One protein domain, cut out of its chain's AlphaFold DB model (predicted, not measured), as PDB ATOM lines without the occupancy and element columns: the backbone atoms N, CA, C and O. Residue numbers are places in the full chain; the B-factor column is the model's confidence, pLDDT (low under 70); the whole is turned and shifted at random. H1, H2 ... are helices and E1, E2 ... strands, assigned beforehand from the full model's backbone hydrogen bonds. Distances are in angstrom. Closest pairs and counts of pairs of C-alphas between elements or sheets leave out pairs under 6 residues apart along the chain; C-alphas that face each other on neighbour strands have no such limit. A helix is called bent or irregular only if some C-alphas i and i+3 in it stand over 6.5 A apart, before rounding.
ATOM      1  N   LYS A   2       4.739  30.075  32.226       36.84
ATOM      2  CA  LYS A   2       5.812  30.384  31.257       36.84
ATOM      3  C   LYS A   2       6.849  29.255  31.084       36.84
ATOM      4  O   LYS A   2       7.234  28.975  29.957       36.84
ATOM      5  N   ASP A   3       7.196  28.531  32.150       37.84
ATOM      6  CA  ASP A   3       8.230  27.477  32.096       37.84
ATOM      7  C   ASP A   3       7.826  26.223  31.306       37.84
ATOM      8  O   ASP A   3       8.667  25.599  30.664       37.84
ATOM      9  N   LYS A   4       6.532  25.865  31.288       45.88
ATOM     10  CA  LYS A   4       6.033  24.736  30.480       45.88
ATOM     11  C   LYS A   4       6.057  25.047  28.979       45.88
ATOM     12  O   LYS A   4       6.331  24.155  28.185       45.88
ATOM     13  N   LYS A   5       5.825  26.311  28.603       45.66
ATOM     14  CA  LYS A   5       5.789  26.754  27.200       45.66
ATOM     15  C   LYS A   5       7.180  26.700  26.552       45.66
ATOM     16  O   LYS A   5       7.334  26.126  25.485       45.66
ATOM     17  N   ILE A   6       8.204  27.166  27.275       43.66
ATOM     18  CA  ILE A   6       9.613  27.124  26.835       43.66
ATOM     19  C   ILE A   6      10.130  25.675  26.745       43.66
ATOM     20  O   ILE A   6      10.937  25.353  25.877       43.66
ATOM     21  N   LYS A   7       9.664  24.779  27.627       51.38
ATOM     22  CA  LYS A   7      10.031  23.354  27.600       51.38
ATOM     23  C   LYS A   7       9.434  22.633  26.381       51.38
ATOM     24  O   LYS A   7      10.141  21.857  25.751       51.38
ATOM     25  N   GLY A   8       8.186  22.946  26.019       51.25
ATOM     26  CA  GLY A   8       7.530  22.427  24.814       51.25
ATOM     27  C   GLY A   8       8.182  22.908  23.513       51.25
ATOM     28  O   GLY A   8       8.406  22.099  22.620       51.25
ATOM     29  N   GLU A   9       8.567  24.185  23.432       51.44
ATOM     30  CA  GLU A   9       9.290  24.741  22.272       51.44
ATOM     31  C   GLU A   9      10.691  24.122  22.111       51.44
ATOM     32  O   GLU A   9      11.072  23.747  21.007       51.44
ATOM     33  N   ARG A  10      11.434  23.906  23.209       54.09
ATOM     34  CA  ARG A  10      12.753  23.236  23.167       54.09
ATOM     35  C   ARG A  10      12.686  21.742  22.842       54.09
ATOM     36  O   ARG A  10      13.658  21.195  22.334       54.09
ATOM     37  N   MET A  11      11.572  21.077  23.146       61.25
ATOM     38  CA  MET A  11      11.381  19.658  22.832       61.25
ATOM     39  C   MET A  11      11.095  19.421  21.345       61.25
ATOM     40  O   MET A  11      11.487  18.384  20.825       61.25
ATOM     41  N   GLN A  12      10.493  20.377  20.628       64.38
ATOM     42  CA  GLN A  12      10.195  20.228  19.193       64.38
ATOM     43  C   GLN A  12      11.447  20.113  18.310       64.38
ATOM     44  O   GLN A  12      11.403  19.457  17.271       64.38
ATOM     45  N   GLU A  13      12.565  20.699  18.738       71.88
ATOM     46  CA  GLU A  13      13.862  20.592  18.054       71.88
ATOM     47  C   GLU A  13      14.640  19.326  18.448       71.88
ATOM     48  O   GLU A  13      15.671  19.010  17.848       71.88
ATOM     49  N   GLN A  14      14.162  18.589  19.456       82.81
ATOM     50  CA  GLN A  14      14.835  17.402  19.949       82.81
ATOM     51  C   GLN A  14      14.739  16.264  18.936       82.81
ATOM     52  O   GLN A  14      13.710  16.015  18.299       82.81
ATOM     53  N   LYS A  15      15.846  15.541  18.816       88.06
ATOM     54  CA  LYS A  15      15.950  14.360  17.981       88.06
ATOM     55  C   LYS A  15      16.423  13.176  18.813       88.06
ATOM     56  O   LYS A  15      17.203  13.334  19.751       88.06
ATOM     57  N   PHE A  16      15.918  12.003  18.461       89.19
ATOM     58  CA  PHE A  16      16.189  10.740  19.129       89.19
ATOM     59  C   PHE A  16      16.945   9.828  18.176       89.19
ATOM     60  O   PHE A  16      16.517   9.583  17.048       89.19
ATOM     61  N   TYR A  17      18.076   9.319  18.636       91.12
ATOM     62  CA  TYR A  17      18.918   8.397  17.901       91.12
ATOM     63  C   TYR A  17      18.552   6.973  18.268       91.12
ATOM     64  O   TYR A  17      18.601   6.595  19.436       91.12
ATOM     65  N   VAL A  18      18.246   6.167  17.258       92.19
ATOM     66  CA  VAL A  18      18.078   4.725  17.413       92.19
ATOM     67  C   VAL A  18      19.384   4.060  17.006       92.19
ATOM     68  O   VAL A  18      19.651   3.828  15.821       92.19
ATOM     69  N   LEU A  19      20.219   3.777  18.004       86.44
ATOM     70  CA  LEU A  19      21.626   3.399  17.853       86.44
ATOM     71  C   LEU A  19      21.798   2.172  16.957       86.44
ATOM     72  O   LEU A  19      22.595   2.190  16.017       86.44
ATOM     73  N   LYS A  20      20.977   1.142  17.188       89.56
ATOM     74  CA  LYS A  20      20.992  -0.120  16.436       89.56
ATOM     75  C   LYS A  20      20.847   0.064  14.923       89.56
ATOM     76  O   LYS A  20      21.433  -0.699  14.157       89.56
ATOM     77  N   TYR A  21      20.068   1.056  14.495       90.94
ATOM     78  CA  TYR A  21      19.788   1.314  13.080       90.94
ATOM     79  C   TYR A  21      20.507   2.547  12.535       90.94
ATOM     80  O   TYR A  21      20.429   2.797  11.337       90.94
ATOM     81  N   LYS A  22      21.220   3.297  13.389       91.75
ATOM     82  CA  LYS A  22      21.871   4.569  13.038       91.75
ATOM     83  C   LYS A  22      20.904   5.553  12.370       91.75
ATOM     84  O   LYS A  22      21.277   6.258  11.436       91.75
ATOM     85  N   ILE A  23      19.658   5.566  12.841       92.38
ATOM     86  CA  ILE A  23      18.629   6.497  12.373       92.38
ATOM     87  C   ILE A  23      18.359   7.555  13.431       92.38
ATOM     88  O   ILE A  23      18.551   7.330  14.628       92.38
ATOM     89  N   GLU A  24      17.880   8.694  12.961       94.00
ATOM     90  CA  GLU A  24      17.468   9.821  13.775       94.00
ATOM     91  C   GLU A  24      15.971  10.053  13.554       94.00
ATOM     92  O   GLU A  24      15.493  10.035  12.419       94.00
ATOM     93  N   ILE A  25      15.231  10.240  14.640       92.25
ATOM     94  CA  ILE A  25      13.789  10.465  14.626       92.25
ATOM     95  C   ILE A  25      13.524  11.802  15.302       92.25
ATOM     96  O   ILE A  25      13.999  12.047  16.410       92.25
ATOM     97  N   SER A  26      12.773  12.675  14.639       92.81
ATOM     98  CA  SER A  26      12.400  13.954  15.236       92.81
ATOM     99  C   SER A  26      11.300  13.775  16.280       92.81
ATOM    100  O   SER A  26      10.417  12.924  16.128       92.81
ATOM    101  N   TYR A  27      11.321  14.615  17.313       90.31
ATOM    102  CA  TYR A  27      10.236  14.708  18.285       90.31
ATOM    103  C   TYR A  27       8.878  14.924  17.606       90.31
ATOM    104  O   TYR A  27       7.928  14.202  17.894       90.31
ATOM    105  N   ALA A  28       8.803  15.859  16.651       91.31
ATOM    106  CA  ALA A  28       7.574  16.175  15.925       91.31
ATOM    107  C   ALA A  28       6.962  14.943  15.239       91.31
ATOM    108  O   ALA A  28       5.766  14.700  15.370       91.31
ATOM    109  N   THR A  29       7.789  14.114  14.594       93.25
ATOM    110  CA  THR A  29       7.336  12.863  13.965       93.25
ATOM    111  C   THR A  29       6.698  11.915  14.980       93.25
ATOM    112  O   THR A  29       5.645  11.344  14.708       93.25
ATOM    113  N   LEU A  30       7.303  11.753  16.161       94.44
ATOM    114  CA  LEU A  30       6.740  10.882  17.193       94.44
ATOM    115  C   LEU A  30       5.436  11.445  17.764       94.44
ATOM    116  O   LEU A  30       4.492  10.681  17.948       94.44
ATOM    117  N   VAL A  31       5.355  12.764  17.985       94.62
ATOM    118  CA  VAL A  31       4.110  13.431  18.406       94.62
ATOM    119  C   VAL A  31       2.996  13.178  17.398       94.62
ATOM    120  O   VAL A  31       1.895  12.810  17.796       94.62
ATOM    121  N   GLU A  32       3.263  13.357  16.104       95.19
ATOM    122  CA  GLU A  32       2.272  13.142  15.045       95.19
ATOM    123  C   GLU A  32       1.774  11.695  15.016       95.19
ATOM    124  O   GLU A  32       0.564  11.464  14.995       95.19
ATOM    125  N   MET A  33       2.689  10.721  15.072       97.00
ATOM    126  CA  MET A  33       2.341   9.296  15.110       97.00
ATOM    127  C   MET A  33       1.486   8.958  16.336       97.00
ATOM    128  O   MET A  33       0.427   8.345  16.207       97.00
ATOM    129  N   MET A  34       1.918   9.391  17.522       97.06
ATOM    130  CA  MET A  34       1.225   9.140  18.788       97.06
ATOM    131  C   MET A  34      -0.151   9.799  18.834       97.06
ATOM    132  O   MET A  34      -1.137   9.152  19.184       97.06
ATOM    133  N   TRP A  35      -0.240  11.062  18.422       96.81
ATOM    134  CA  TRP A  35      -1.508  11.779  18.378       96.81
ATOM    135  C   TRP A  35      -2.492  11.137  17.403       96.81
ATOM    136  O   TRP A  35      -3.679  11.028  17.705       96.81
ATOM    137  N   LYS A  36      -2.014  10.672  16.247       96.38
ATOM    138  CA  LYS A  36      -2.844   9.978  15.258       96.38
ATOM    139  C   LYS A  36      -3.378   8.645  15.789       96.38
ATOM    140  O   LYS A  36      -4.544   8.348  15.549       96.38
ATOM    141  N   ILE A  37      -2.558   7.880  16.520       97.56
ATOM    142  CA  ILE A  37      -2.986   6.643  17.197       97.56
ATOM    143  C   ILE A  37      -4.116   6.966  18.179       97.56
ATOM    144  O   ILE A  37      -5.217   6.441  18.021       97.56
ATOM    145  N   TYR A  38      -3.882   7.901  19.105       97.56
ATOM    146  CA  TYR A  38      -4.889   8.311  20.086       97.56
ATOM    147  C   TYR A  38      -6.164   8.851  19.432       97.56
ATOM    148  O   TYR A  38      -7.265   8.512  19.841       97.56
ATOM    149  N   SER A  39      -6.044   9.660  18.379       96.12
ATOM    150  CA  SER A  39      -7.204  10.249  17.700       96.12
ATOM    151  C   SER A  39      -8.163   9.188  17.152       96.12
ATOM    152  O   SER A  39      -9.364   9.440  17.077       96.12
ATOM    153  N   ILE A  40      -7.651   8.010  16.785       95.38
ATOM    154  CA  ILE A  40      -8.448   6.901  16.251       95.38
ATOM    155  C   ILE A  40      -8.995   6.010  17.369       95.38
ATOM    156  O   ILE A  40     -10.163   5.637  17.310       95.38
ATOM    157  N   THR A  41      -8.174   5.665  18.362       96.69
ATOM    158  CA  THR A  41      -8.545   4.693  19.407       96.69
ATOM    159  C   THR A  41      -9.231   5.333  20.611       96.69
ATOM    160  O   THR A  41     -10.029   4.692  21.282       96.69
ATOM    161  N   GLN A  42      -8.923   6.600  20.895       96.69
ATOM    162  CA  GLN A  42      -9.255   7.301  22.142       96.69
ATOM    163  C   GLN A  42      -8.728   6.584  23.403       96.69
ATOM    164  O   GLN A  42      -9.196   6.838  24.510       96.69
ATOM    165  N   GLU A  43      -7.733   5.708  23.246       97.56
ATOM    166  CA  GLU A  43      -7.163   4.892  24.319       97.56
ATOM    167  C   GLU A  43      -5.880   5.537  24.870       97.56
ATOM    168  O   GLU A  43      -4.915   5.803  24.143       97.56
ATOM    169  N   GLU A  44      -5.869   5.793  26.179       95.75
ATOM    170  CA  GLU A  44      -4.763   6.436  26.900       95.75
ATOM    171  C   GLU A  44      -3.635   5.454  27.247       95.75
ATOM    172  O   GLU A  44      -2.485   5.854  27.463       95.75
ATOM    173  N   ASN A  45      -3.928   4.154  27.288       97.25
ATOM    174  CA  ASN A  45      -2.909   3.126  27.424       97.25
ATOM    175  C   ASN A  45      -2.255   2.836  26.067       97.25
ATOM    176  O   ASN A  45      -2.844   2.194  25.200       97.25
ATOM    177  N   LEU A  46      -0.994   3.248  25.903       97.38
ATOM    178  CA  LEU A  46      -0.261   3.088  24.644       97.38
ATOM    179  C   LEU A  46      -0.260   1.648  24.104       97.38
ATOM    180  O   LEU A  46      -0.379   1.447  22.898       97.38
ATOM    181  N   ILE A  47      -0.117   0.641  24.971       97.44
ATOM    182  CA  ILE A  47      -0.049  -0.757  24.530       97.44
ATOM    183  C   ILE A  47      -1.399  -1.205  23.971       97.44
ATOM    184  O   ILE A  47      -1.429  -1.802  22.894       97.44
ATOM    185  N   ASN A  48      -2.494  -0.876  24.656       98.00
ATOM    186  CA  ASN A  48      -3.845  -1.159  24.175       98.00
ATOM    187  C   ASN A  48      -4.116  -0.432  22.852       98.00
ATOM    188  O   ASN A  48      -4.516  -1.070  21.881       98.00
ATOM    189  N   ALA A  49      -3.789   0.863  22.774       98.00
ATOM    190  CA  ALA A  49      -3.972   1.665  21.567       98.00
ATOM    191  C   ALA A  49      -3.212   1.078  20.362       98.00
ATOM    192  O   ALA A  49      -3.737   1.008  19.253       98.00
ATOM    193  N   ILE A  50      -1.982   0.593  20.573       98.06
ATOM    194  CA  ILE A  50      -1.204  -0.103  19.539       98.06
ATOM    195  C   ILE A  50      -1.897  -1.395  19.089       98.06
ATOM    196  O   ILE A  50      -1.938  -1.654  17.884       98.06
ATOM    197  N   GLN A  51      -2.417  -2.212  20.014       97.75
ATOM    198  CA  GLN A  51      -3.100  -3.456  19.637       97.75
ATOM    199  C   GLN A  51      -4.374  -3.173  18.837       97.75
ATOM    200  O   GLN A  51      -4.539  -3.748  17.764       97.75
ATOM    201  N   GLU A  52      -5.199  -2.219  19.274       97.31
ATOM    202  CA  GLU A  52      -6.406  -1.819  18.542       97.31
ATOM    203  C   GLU A  52      -6.090  -1.330  17.124       97.31
ATOM    204  O   GLU A  52      -6.748  -1.718  16.159       97.31
ATOM    205  N   ILE A  53      -5.035  -0.521  16.954       97.62
ATOM    206  CA  ILE A  53      -4.604  -0.104  15.615       97.62
ATOM    207  C   ILE A  53      -4.182  -1.310  14.766       97.62
ATOM    208  O   ILE A  53      -4.503  -1.381  13.575       97.62
ATOM    209  N   LYS A  54      -3.451  -2.264  15.349       95.69
ATOM    210  CA  LYS A  54      -2.971  -3.457  14.637       95.69
ATOM    211  C   LYS A  54      -4.110  -4.375  14.191       95.69
ATOM    212  O   LYS A  54      -3.931  -5.060  13.180       95.69
ATOM    213  N   ASP A  55      -5.270  -4.334  14.840       94.81
ATOM    214  CA  ASP A  55      -6.460  -5.083  14.415       94.81
ATOM    215  C   ASP A  55      -7.010  -4.606  13.059       94.81
ATOM    216  O   ASP A  55      -7.629  -5.380  12.327       94.81
ATOM    217  N   PHE A  56      -6.688  -3.379  12.628       90.75
ATOM    218  CA  PHE A  56      -7.004  -2.893  11.277       90.75
ATOM    219  C   PHE A  56      -6.052  -3.410  10.184       90.75
ATOM    220  O   PHE A  56      -6.141  -2.982   9.026       90.75
ATOM    221  N   ARG A  57      -5.118  -4.319  10.497       86.06
ATOM    222  CA  ARG A  57      -4.175  -4.873   9.514       86.06
ATOM    223  C   ARG A  57      -4.913  -5.472   8.311       86.06
ATOM    224  O   ARG A  57      -5.800  -6.304   8.443       86.06
ATOM    225  N   GLY A  58      -4.484  -5.084   7.110       81.00
ATOM    226  CA  GLY A  58      -5.110  -5.505   5.849       81.00
ATOM    227  C   GLY A  58      -6.152  -4.515   5.322       81.00
ATOM    228  O   GLY A  58      -6.499  -4.574   4.140       81.00
ATOM    229  N   ASN A  59      -6.580  -3.543   6.133       89.81
ATOM    230  CA  ASN A  59      -7.342  -2.399   5.652       89.81
ATOM    231  C   ASN A  59      -6.402  -1.404   4.952       89.81
ATOM    232  O   ASN A  59      -5.637  -0.687   5.598       89.81
ATOM    233  N   LYS A  60      -6.493  -1.325   3.618       86.00
ATOM    234  CA  LYS A  60      -5.644  -0.442   2.796       86.00
ATOM    235  C   LYS A  60      -5.688   1.023   3.238       86.00
ATOM    236  O   LYS A  60      -4.663   1.694   3.163       86.00
ATOM    237  N   ASN A  61      -6.831   1.493   3.741       89.25
ATOM    238  CA  ASN A  61      -7.007   2.877   4.187       89.25
ATOM    239  C   ASN A  61      -6.324   3.153   5.537       89.25
ATOM    240  O   ASN A  61      -6.073   4.307   5.866       89.25
ATOM    241  N   MET A  62      -5.990   2.104   6.294       90.94
ATOM    242  CA  MET A  62      -5.353   2.194   7.612       90.94
ATOM    243  C   MET A  62      -3.876   1.773   7.594       90.94
ATOM    244  O   MET A  62      -3.203   1.839   8.616       90.94
ATOM    245  N   ASN A  63      -3.317   1.391   6.441       90.50
ATOM    246  CA  ASN A  63      -1.939   0.887   6.354       90.50
ATOM    247  C   ASN A  63      -0.886   1.843   6.937       90.50
ATOM    248  O   ASN A  63       0.084   1.388   7.543       90.50
ATOM    249  N   SER A  64      -1.070   3.157   6.769       93.44
ATOM    250  CA  SER A  64      -0.155   4.146   7.344       93.44
ATOM    251  C   SER A  64      -0.197   4.122   8.873       93.44
ATOM    252  O   SER A  64       0.856   3.996   9.483       93.44
ATOM    253  N   ILE A  65      -1.384   4.159   9.495       95.56
ATOM    254  CA  ILE A  65      -1.486   4.143  10.963       95.56
ATOM    255  C   ILE A  65      -1.045   2.806  11.563       95.56
ATOM    256  O   ILE A  65      -0.382   2.776  12.594       95.56
ATOM    257  N   VAL A  66      -1.322   1.699  10.872       96.56
ATOM    258  CA  VAL A  66      -0.823   0.374  11.257       96.56
ATOM    259  C   VAL A  66       0.708   0.354  11.256       96.56
ATOM    260  O   VAL A  66       1.317  -0.187  12.176       96.56
ATOM    261  N   SER A  67       1.340   0.969  10.251       95.50
ATOM    262  CA  SER A  67       2.803   1.083  10.185       95.50
ATOM    263  C   SER A  67       3.356   1.954  11.315       95.50
ATOM    264  O   SER A  67       4.355   1.572  11.924       95.50
ATOM    265  N   ASP A  68       2.682   3.064  11.633       96.81
ATOM    266  CA  ASP A  68       3.030   3.929  12.765       96.81
ATOM    267  C   ASP A  68       2.980   3.128  14.083       96.81
ATOM    268  O   ASP A  68       3.942   3.141  14.847       96.81
ATOM    269  N   ALA A  69       1.926   2.338  14.321       97.31
ATOM    270  CA  ALA A  69       1.804   1.514  15.527       97.31
ATOM    271  C   ALA A  69       2.905   0.447  15.648       97.31
ATOM    272  O   ALA A  69       3.497   0.306  16.718       97.31
ATOM    273  N   TYR A  70       3.242  -0.263  14.564       97.31
ATOM    274  CA  TYR A  70       4.375  -1.202  14.570       97.31
ATOM    275  C   TYR A  70       5.707  -0.503  14.840       97.31
ATOM    276  O   TYR A  70       6.586  -1.057  15.503       97.31
ATOM    277  N   PHE A  71       5.876   0.706  14.309       95.94
ATOM    278  CA  PHE A  71       7.074   1.491  14.542       95.94
ATOM    279  C   PHE A  71       7.193   1.905  16.012       95.94
ATOM    280  O   PHE A  71       8.240   1.663  16.613       95.94
ATOM    281  N   ILE A  72       6.123   2.435  16.618       96.81
ATOM    282  CA  ILE A  72       6.109   2.789  18.044       96.81
ATOM    283  C   ILE A  72       6.313   1.547  18.926       96.81
ATOM    284  O   ILE A  72       7.144   1.585  19.829       96.81
ATOM    285  N   GLU A  73       5.653   0.420  18.633       97.25
ATOM    286  CA  GLU A  73       5.860  -0.853  19.349       97.25
ATOM    287  C   GLU A  73       7.336  -1.273  19.326       97.25
ATOM    288  O   GLU A  73       7.915  -1.652  20.346       97.25
ATOM    289  N   LYS A  74       7.989  -1.138  18.169       95.75
ATOM    290  CA  LYS A  74       9.415  -1.429  18.029       95.75
ATOM    291  C   LYS A  74      10.289  -0.445  18.806       95.75
ATOM    292  O   LYS A  74      11.302  -0.866  19.360       95.75
ATOM    293  N   LEU A  75       9.926   0.836  18.860       95.00
ATOM    294  CA  LEU A  75      10.648   1.815  19.672       95.00
ATOM    295  C   LEU A  75      10.579   1.479  21.162       95.00
ATOM    296  O   LEU A  75      11.604   1.588  21.823       95.00
ATOM    297  N   ILE A  76       9.443   0.992  21.674       95.75
ATOM    298  CA  ILE A  76       9.319   0.549  23.078       95.75
ATOM    299  C   ILE A  76      10.354  -0.538  23.389       95.75
ATOM    300  O   ILE A  76      11.052  -0.476  24.400       95.75
ATOM    301  N   LEU A  77      10.502  -1.515  22.490       95.31
ATOM    302  CA  LEU A  77      11.486  -2.588  22.650       95.31
ATOM    303  C   LEU A  77      12.930  -2.072  22.607       95.31
ATOM    304  O   LEU A  77      13.775  -2.564  23.350       95.31
ATOM    305  N   LEU A  78      13.214  -1.094  21.742       95.00
ATOM    306  CA  LEU A  78      14.547  -0.500  21.605       95.00
ATOM    307  C   LEU A  78      14.897   0.420  22.777       95.00
ATOM    308  O   LEU A  78      16.051   0.492  23.186       95.00
ATOM    309  N   GLU A  79      13.919   1.113  23.351       94.12
ATOM    310  CA  GLU A  79      14.114   1.867  24.585       94.12
ATOM    311  C   GLU A  79      14.458   0.933  25.745       94.12
ATOM    312  O   GLU A  79      15.435   1.166  26.456       94.12
ATOM    313  N   ALA A  80      13.706  -0.162  25.890       92.94
ATOM    314  CA  ALA A  80      13.948  -1.160  26.926       92.94
ATOM    315  C   ALA A  80      15.327  -1.839  26.793       92.94
ATOM    316  O   ALA A  80      15.892  -2.267  27.799       92.94
ATOM    317  N   SER A  81      15.888  -1.921  25.579       94.25
ATOM    318  CA  SER A  81      17.250  -2.421  25.345       94.25
ATOM    319  C   SER A  81      18.348  -1.363  25.501       94.25
ATOM    320  O   SER A  81      19.525  -1.708  25.405       94.25
ATOM    321  N   GLY A  82      18.001  -0.096  25.754       93.62
ATOM    322  CA  GLY A  82      18.962   1.008  25.840       93.62
ATOM    323  C   GLY A  82      19.481   1.496  24.482       93.62
ATOM    324  O   GLY A  82      20.488   2.200  24.426       93.62
ATOM    325  N   ASP A  83      18.803   1.147  23.385       95.56
ATOM    326  CA  ASP A  83      19.186   1.502  22.012       95.56
ATOM    327  C   ASP A  83      18.635   2.867  21.552       95.56
ATOM    328  O   ASP A  83      18.789   3.221  20.379       95.56
ATOM    329  N   ILE A  84      17.995   3.637  22.441       94.12
ATOM    330  CA  ILE A  84      17.470   4.981  22.156       94.12
ATOM    331  C   ILE A  84      18.222   6.035  22.972       94.12
ATOM    332  O   ILE A  84      18.351   5.917  24.191       94.12
ATOM    333  N   HIS A  85      18.702   7.083  22.296       91.88
ATOM    334  CA  HIS A  85      19.390   8.202  22.936       91.88
ATOM    335  C   HIS A  85      18.891   9.575  22.444       91.88
ATOM    336  O   HIS A  85      18.868   9.800  21.236       91.88
ATOM    337  N   PRO A  86      18.579  10.529  23.342       90.19
ATOM    338  CA  PRO A  86      18.440  10.339  24.790       90.19
ATOM    339  C   PRO A  86      17.256   9.405  25.123       90.19
ATOM    340  O   PRO A  86      16.396   9.216  24.262       90.19
ATOM    341  N   PRO A  87      17.194   8.822  26.339       88.19
ATOM    342  CA  PRO A  87      16.024   8.055  26.771       88.19
ATOM    343  C   PRO A  87      14.753   8.901  26.643       88.19
ATOM    344  O   PRO A  87      14.763  10.079  27.009       88.19
ATOM    345  N   LEU A  88      13.683   8.313  26.109       88.69
ATOM    346  CA  LEU A  88      12.456   9.028  25.760       88.69
ATOM    347  C   LEU A  88      11.346   8.818  26.805       88.69
ATOM    348  O   LEU A  88      10.528   9.708  27.004       88.69
ATOM    349  N   ASN A  89      11.347   7.668  27.480       91.94
ATOM    350  CA  ASN A  89      10.230   7.119  28.239       91.94
ATOM    351  C   ASN A  89       8.940   7.142  27.409       91.94
ATOM    352  O   ASN A  89       8.029   7.931  27.650       91.94
ATOM    353  N   ILE A  90       8.874   6.280  26.395       94.19
ATOM    354  CA  ILE A  90       7.841   6.286  25.347       94.19
ATOM    355  C   ILE A  90       6.418   6.247  25.921       94.19
ATOM    356  O   ILE A  90       5.517   6.892  25.386       94.19
ATOM    357  N   GLY A  91       6.212   5.511  27.015       93.69
ATOM    358  CA  GLY A  91       4.910   5.423  27.677       93.69
ATOM    359  C   GLY A  91       4.480   6.732  28.347       93.69
ATOM    360  O   GLY A  91       3.317   7.116  28.236       93.69
ATOM    361  N   GLU A  92       5.396   7.428  29.027       93.31
ATOM    362  CA  GLU A  92       5.126   8.767  29.576       93.31
ATOM    363  C   GLU A  92       4.970   9.793  28.459       93.31
ATOM    364  O   GLU A  92       4.039  10.594  28.481       93.31
ATOM    365  N   PHE A  93       5.817   9.702  27.436       93.75
ATOM    366  CA  PHE A  93       5.777  10.600  26.298       93.75
ATOM    367  C   PHE A  93       4.423  10.566  25.572       93.75
ATOM    368  O   PHE A  93       3.870  11.613  25.242       93.75
ATOM    369  N   TYR A  94       3.831   9.381  25.397       96.31
ATOM    370  CA  TYR A  94       2.484   9.246  24.838       96.31
ATOM    371  C   TYR A  94       1.418   9.989  25.659       96.31
ATOM    372  O   TYR A  94       0.576  10.687  25.092       96.31
ATOM    373  N   LYS A  95       1.477   9.894  26.993       95.06
ATOM    374  CA  LYS A  95       0.545  10.602  27.888       95.06
ATOM    375  C   LYS A  95       0.710  12.115  27.785       95.06
ATOM    376  O   LYS A  95      -0.290  12.827  27.692       95.06
ATOM    377  N   ASP A  96       1.953  12.594  27.739       92.31
ATOM    378  CA  ASP A  96       2.257  14.016  27.556       92.31
ATOM    379  C   ASP A  96       1.688  14.538  26.227       92.31
ATOM    380  O   ASP A  96       1.092  15.618  26.186       92.31
ATOM    381  N   VAL A  97       1.812  13.762  25.143       93.19
ATOM    382  CA  VAL A  97       1.237  14.109  23.832       93.19
ATOM    383  C   VAL A  97      -0.280  14.265  23.912       93.19
ATOM    384  O   VAL A  97      -0.801  15.281  23.443       93.19
ATOM    385  N   ILE A  98      -0.982  13.307  24.526       94.06
ATOM    386  CA  ILE A  98      -2.442  13.368  24.697       94.06
ATOM    387  C   ILE A  98      -2.835  14.603  25.508       94.06
ATOM    388  O   ILE A  98      -3.726  15.350  25.094       94.06
ATOM    389  N   GLU A  99      -2.160  14.852  26.634       91.62
ATOM    390  CA  GLU A  99      -2.469  15.980  27.514       91.62
ATOM    391  C   GLU A  99      -2.298  17.321  26.787       91.62
ATOM    392  O   GLU A  99      -3.169  18.192  26.871       91.62
ATOM    393  N   VAL A 100      -1.185  17.499  26.069       88.00
ATOM    394  CA  VAL A 100      -0.880  18.746  25.353       88.00
ATOM    395  C   VAL A 100      -1.859  18.961  24.203       88.00
ATOM    396  O   VAL A 100      -2.470  20.027  24.115       88.00
ATOM    397  N   LYS A 101      -2.061  17.953  23.349       88.00
ATOM    398  CA  LYS A 101      -2.893  18.087  22.144       88.00
ATOM    399  C   LYS A 101      -4.376  18.238  22.460       88.00
ATOM    400  O   LYS A 101      -5.046  19.058  21.838       88.00
ATOM    401  N   THR A 102      -4.880  17.547  23.480       86.06
ATOM    402  CA  THR A 102      -6.277  17.707  23.917       86.06
ATOM    403  C   THR A 102      -6.543  19.123  24.436       86.06
ATOM    404  O   THR A 102      -7.596  19.696  24.162       86.06
ATOM    405  N   LYS A 103      -5.571  19.733  25.127       81.88
ATOM    406  CA  LYS A 103      -5.668  21.125  25.603       81.88
ATOM    407  C   LYS A 103      -5.562  22.166  24.489       81.88
ATOM    408  O   LYS A 103      -6.104  23.254  24.656       81.88
ATOM    409  N   GLU A 104      -4.860  21.860  23.399       76.81
ATOM    410  CA  GLU A 104      -4.783  22.721  22.208       76.81
ATOM    411  C   GLU A 104      -6.100  22.723  21.419       76.81
ATOM    412  O   GLU A 104      -6.492  23.765  20.915       76.81
ATOM    413  N   VAL A 105      -6.801  21.586  21.339       72.81
ATOM    414  CA  VAL A 105      -8.074  21.458  20.598       72.81
ATOM    415  C   VAL A 105      -9.253  22.135  21.317       72.81
ATOM    416  O   VAL A 105     -10.248  22.477  20.684       72.81
ATOM    417  N   GLN A 106      -9.165  22.327  22.635       61.12
ATOM    418  CA  GLN A 106     -10.221  22.943  23.450       61.12
ATOM    419  C   GLN A 106     -10.133  24.482  23.545       61.12
ATOM    420  O   GLN A 106     -10.989  25.086  24.194       61.12
ATOM    421  N   GLN A 107      -9.108  25.107  22.951       51.19
ATOM    422  CA  GLN A 107      -8.908  26.566  22.905       51.19
ATOM    423  C   GLN A 107      -9.330  27.138  21.553       51.19
ATOM    424  O   GLN A 107      -9.855  28.274  21.562       51.19
TER     425      GLN A 107
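This is residues 2 to 107 of the 107 residues of an uncharacterized protein of Elusimicrobia bacterium (UniProt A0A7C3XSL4). Helix H2 forms the core, with H5 crossing it and the helical hairpin of H3 and H4 packed on it at another side; a small hairpin of two strands, E1 and E2, stands by the first end of H2. H1 leads away from that end, and its residues 2 to 7 stick out. The printed part has 106 residues with five named helices and two named strands, in the order H1, E1, E2, H2, H3, H4, H5; the sheet, E1 - E2, is antiparallel, and the class is mostly helix. The whole is compact, with a radius of gyration of the C-alphas of 14.1 A, and flat, spanning 44 by 39 by 20 A.

H1, residues 2 to 12, begins at C-alpha 2 (5.812, 30.384, 31.257) and is 16.4 A long. The strands E1, residues 15 to 18, and E2, residues 23 to 26, measure 9.9 A and 10.1 A. H2, residues 27 to 41, begins at C-alpha 27 (10.236, 14.708, 18.285) and is 21.3 A long. H3, residues 46 to 55, is 14.5 A long. H4, residues 60 to 80, is the longest helix at 31.1 A; it is irregular, with C-alphas 61 and 64 at 7.7 A. H5, residues 90 to 105, is 22.5 A long and ends at C-alpha 105 (-8.074, 21.458, 20.598).

H2 is the hub, touching the four other helices. H2 and H5 touch, about perpendicular at 76 degrees; their closest C-alphas are those of Val 31 and Val 97, 6.2 A apart. Residues 33 to 37 of H2 touch H4, closest at the C-alphas of Met 33 and Asp 68, 5.9 A, at a steep tilt of 59 degrees, opposite ways. Residues 37 to 41 of H2 touch H3, closest at the C-alphas of Thr 41 and Ala 49, 5.9 A. H3 and H4 form a helical hairpin at a steep tilt of 36 degrees, only just steep, with the C-alphas of Ile 50 and Ala 69 closest, at 5.3 A. H1 and H2 only just touch, with 3 pairs of C-alphas within 8 A, and only at their ends; the C-alphas of Gln 12 and Tyr 27 are closest, at 5.6 A. E1 and E2 form a hairpin, with N 16 and O 25 at 2.8 A and N 25 and O 16 at 2.8 A, within hydrogen-bond range. Residues 17 to 18 of E1 also pair with residues 84 to 85, antiparallel. H1 is apart from H3, H4 and H5. Every O i to N i+4 pair is within hydrogen-bond range in H1, H2 and H3, against 15 of 17 in H4 and 11 of 12 in H5.

The two C-alphas farthest apart, those of Lys 2 and Gly 58, are 45.3 A apart. The printed part has no cut, and no link is long; the link from H4 to H5, 9 residues, is short and the others are tight. The mean pLDDT of the printed part is 87.6, with residues 2 to 12 and 106 to 107 under 70.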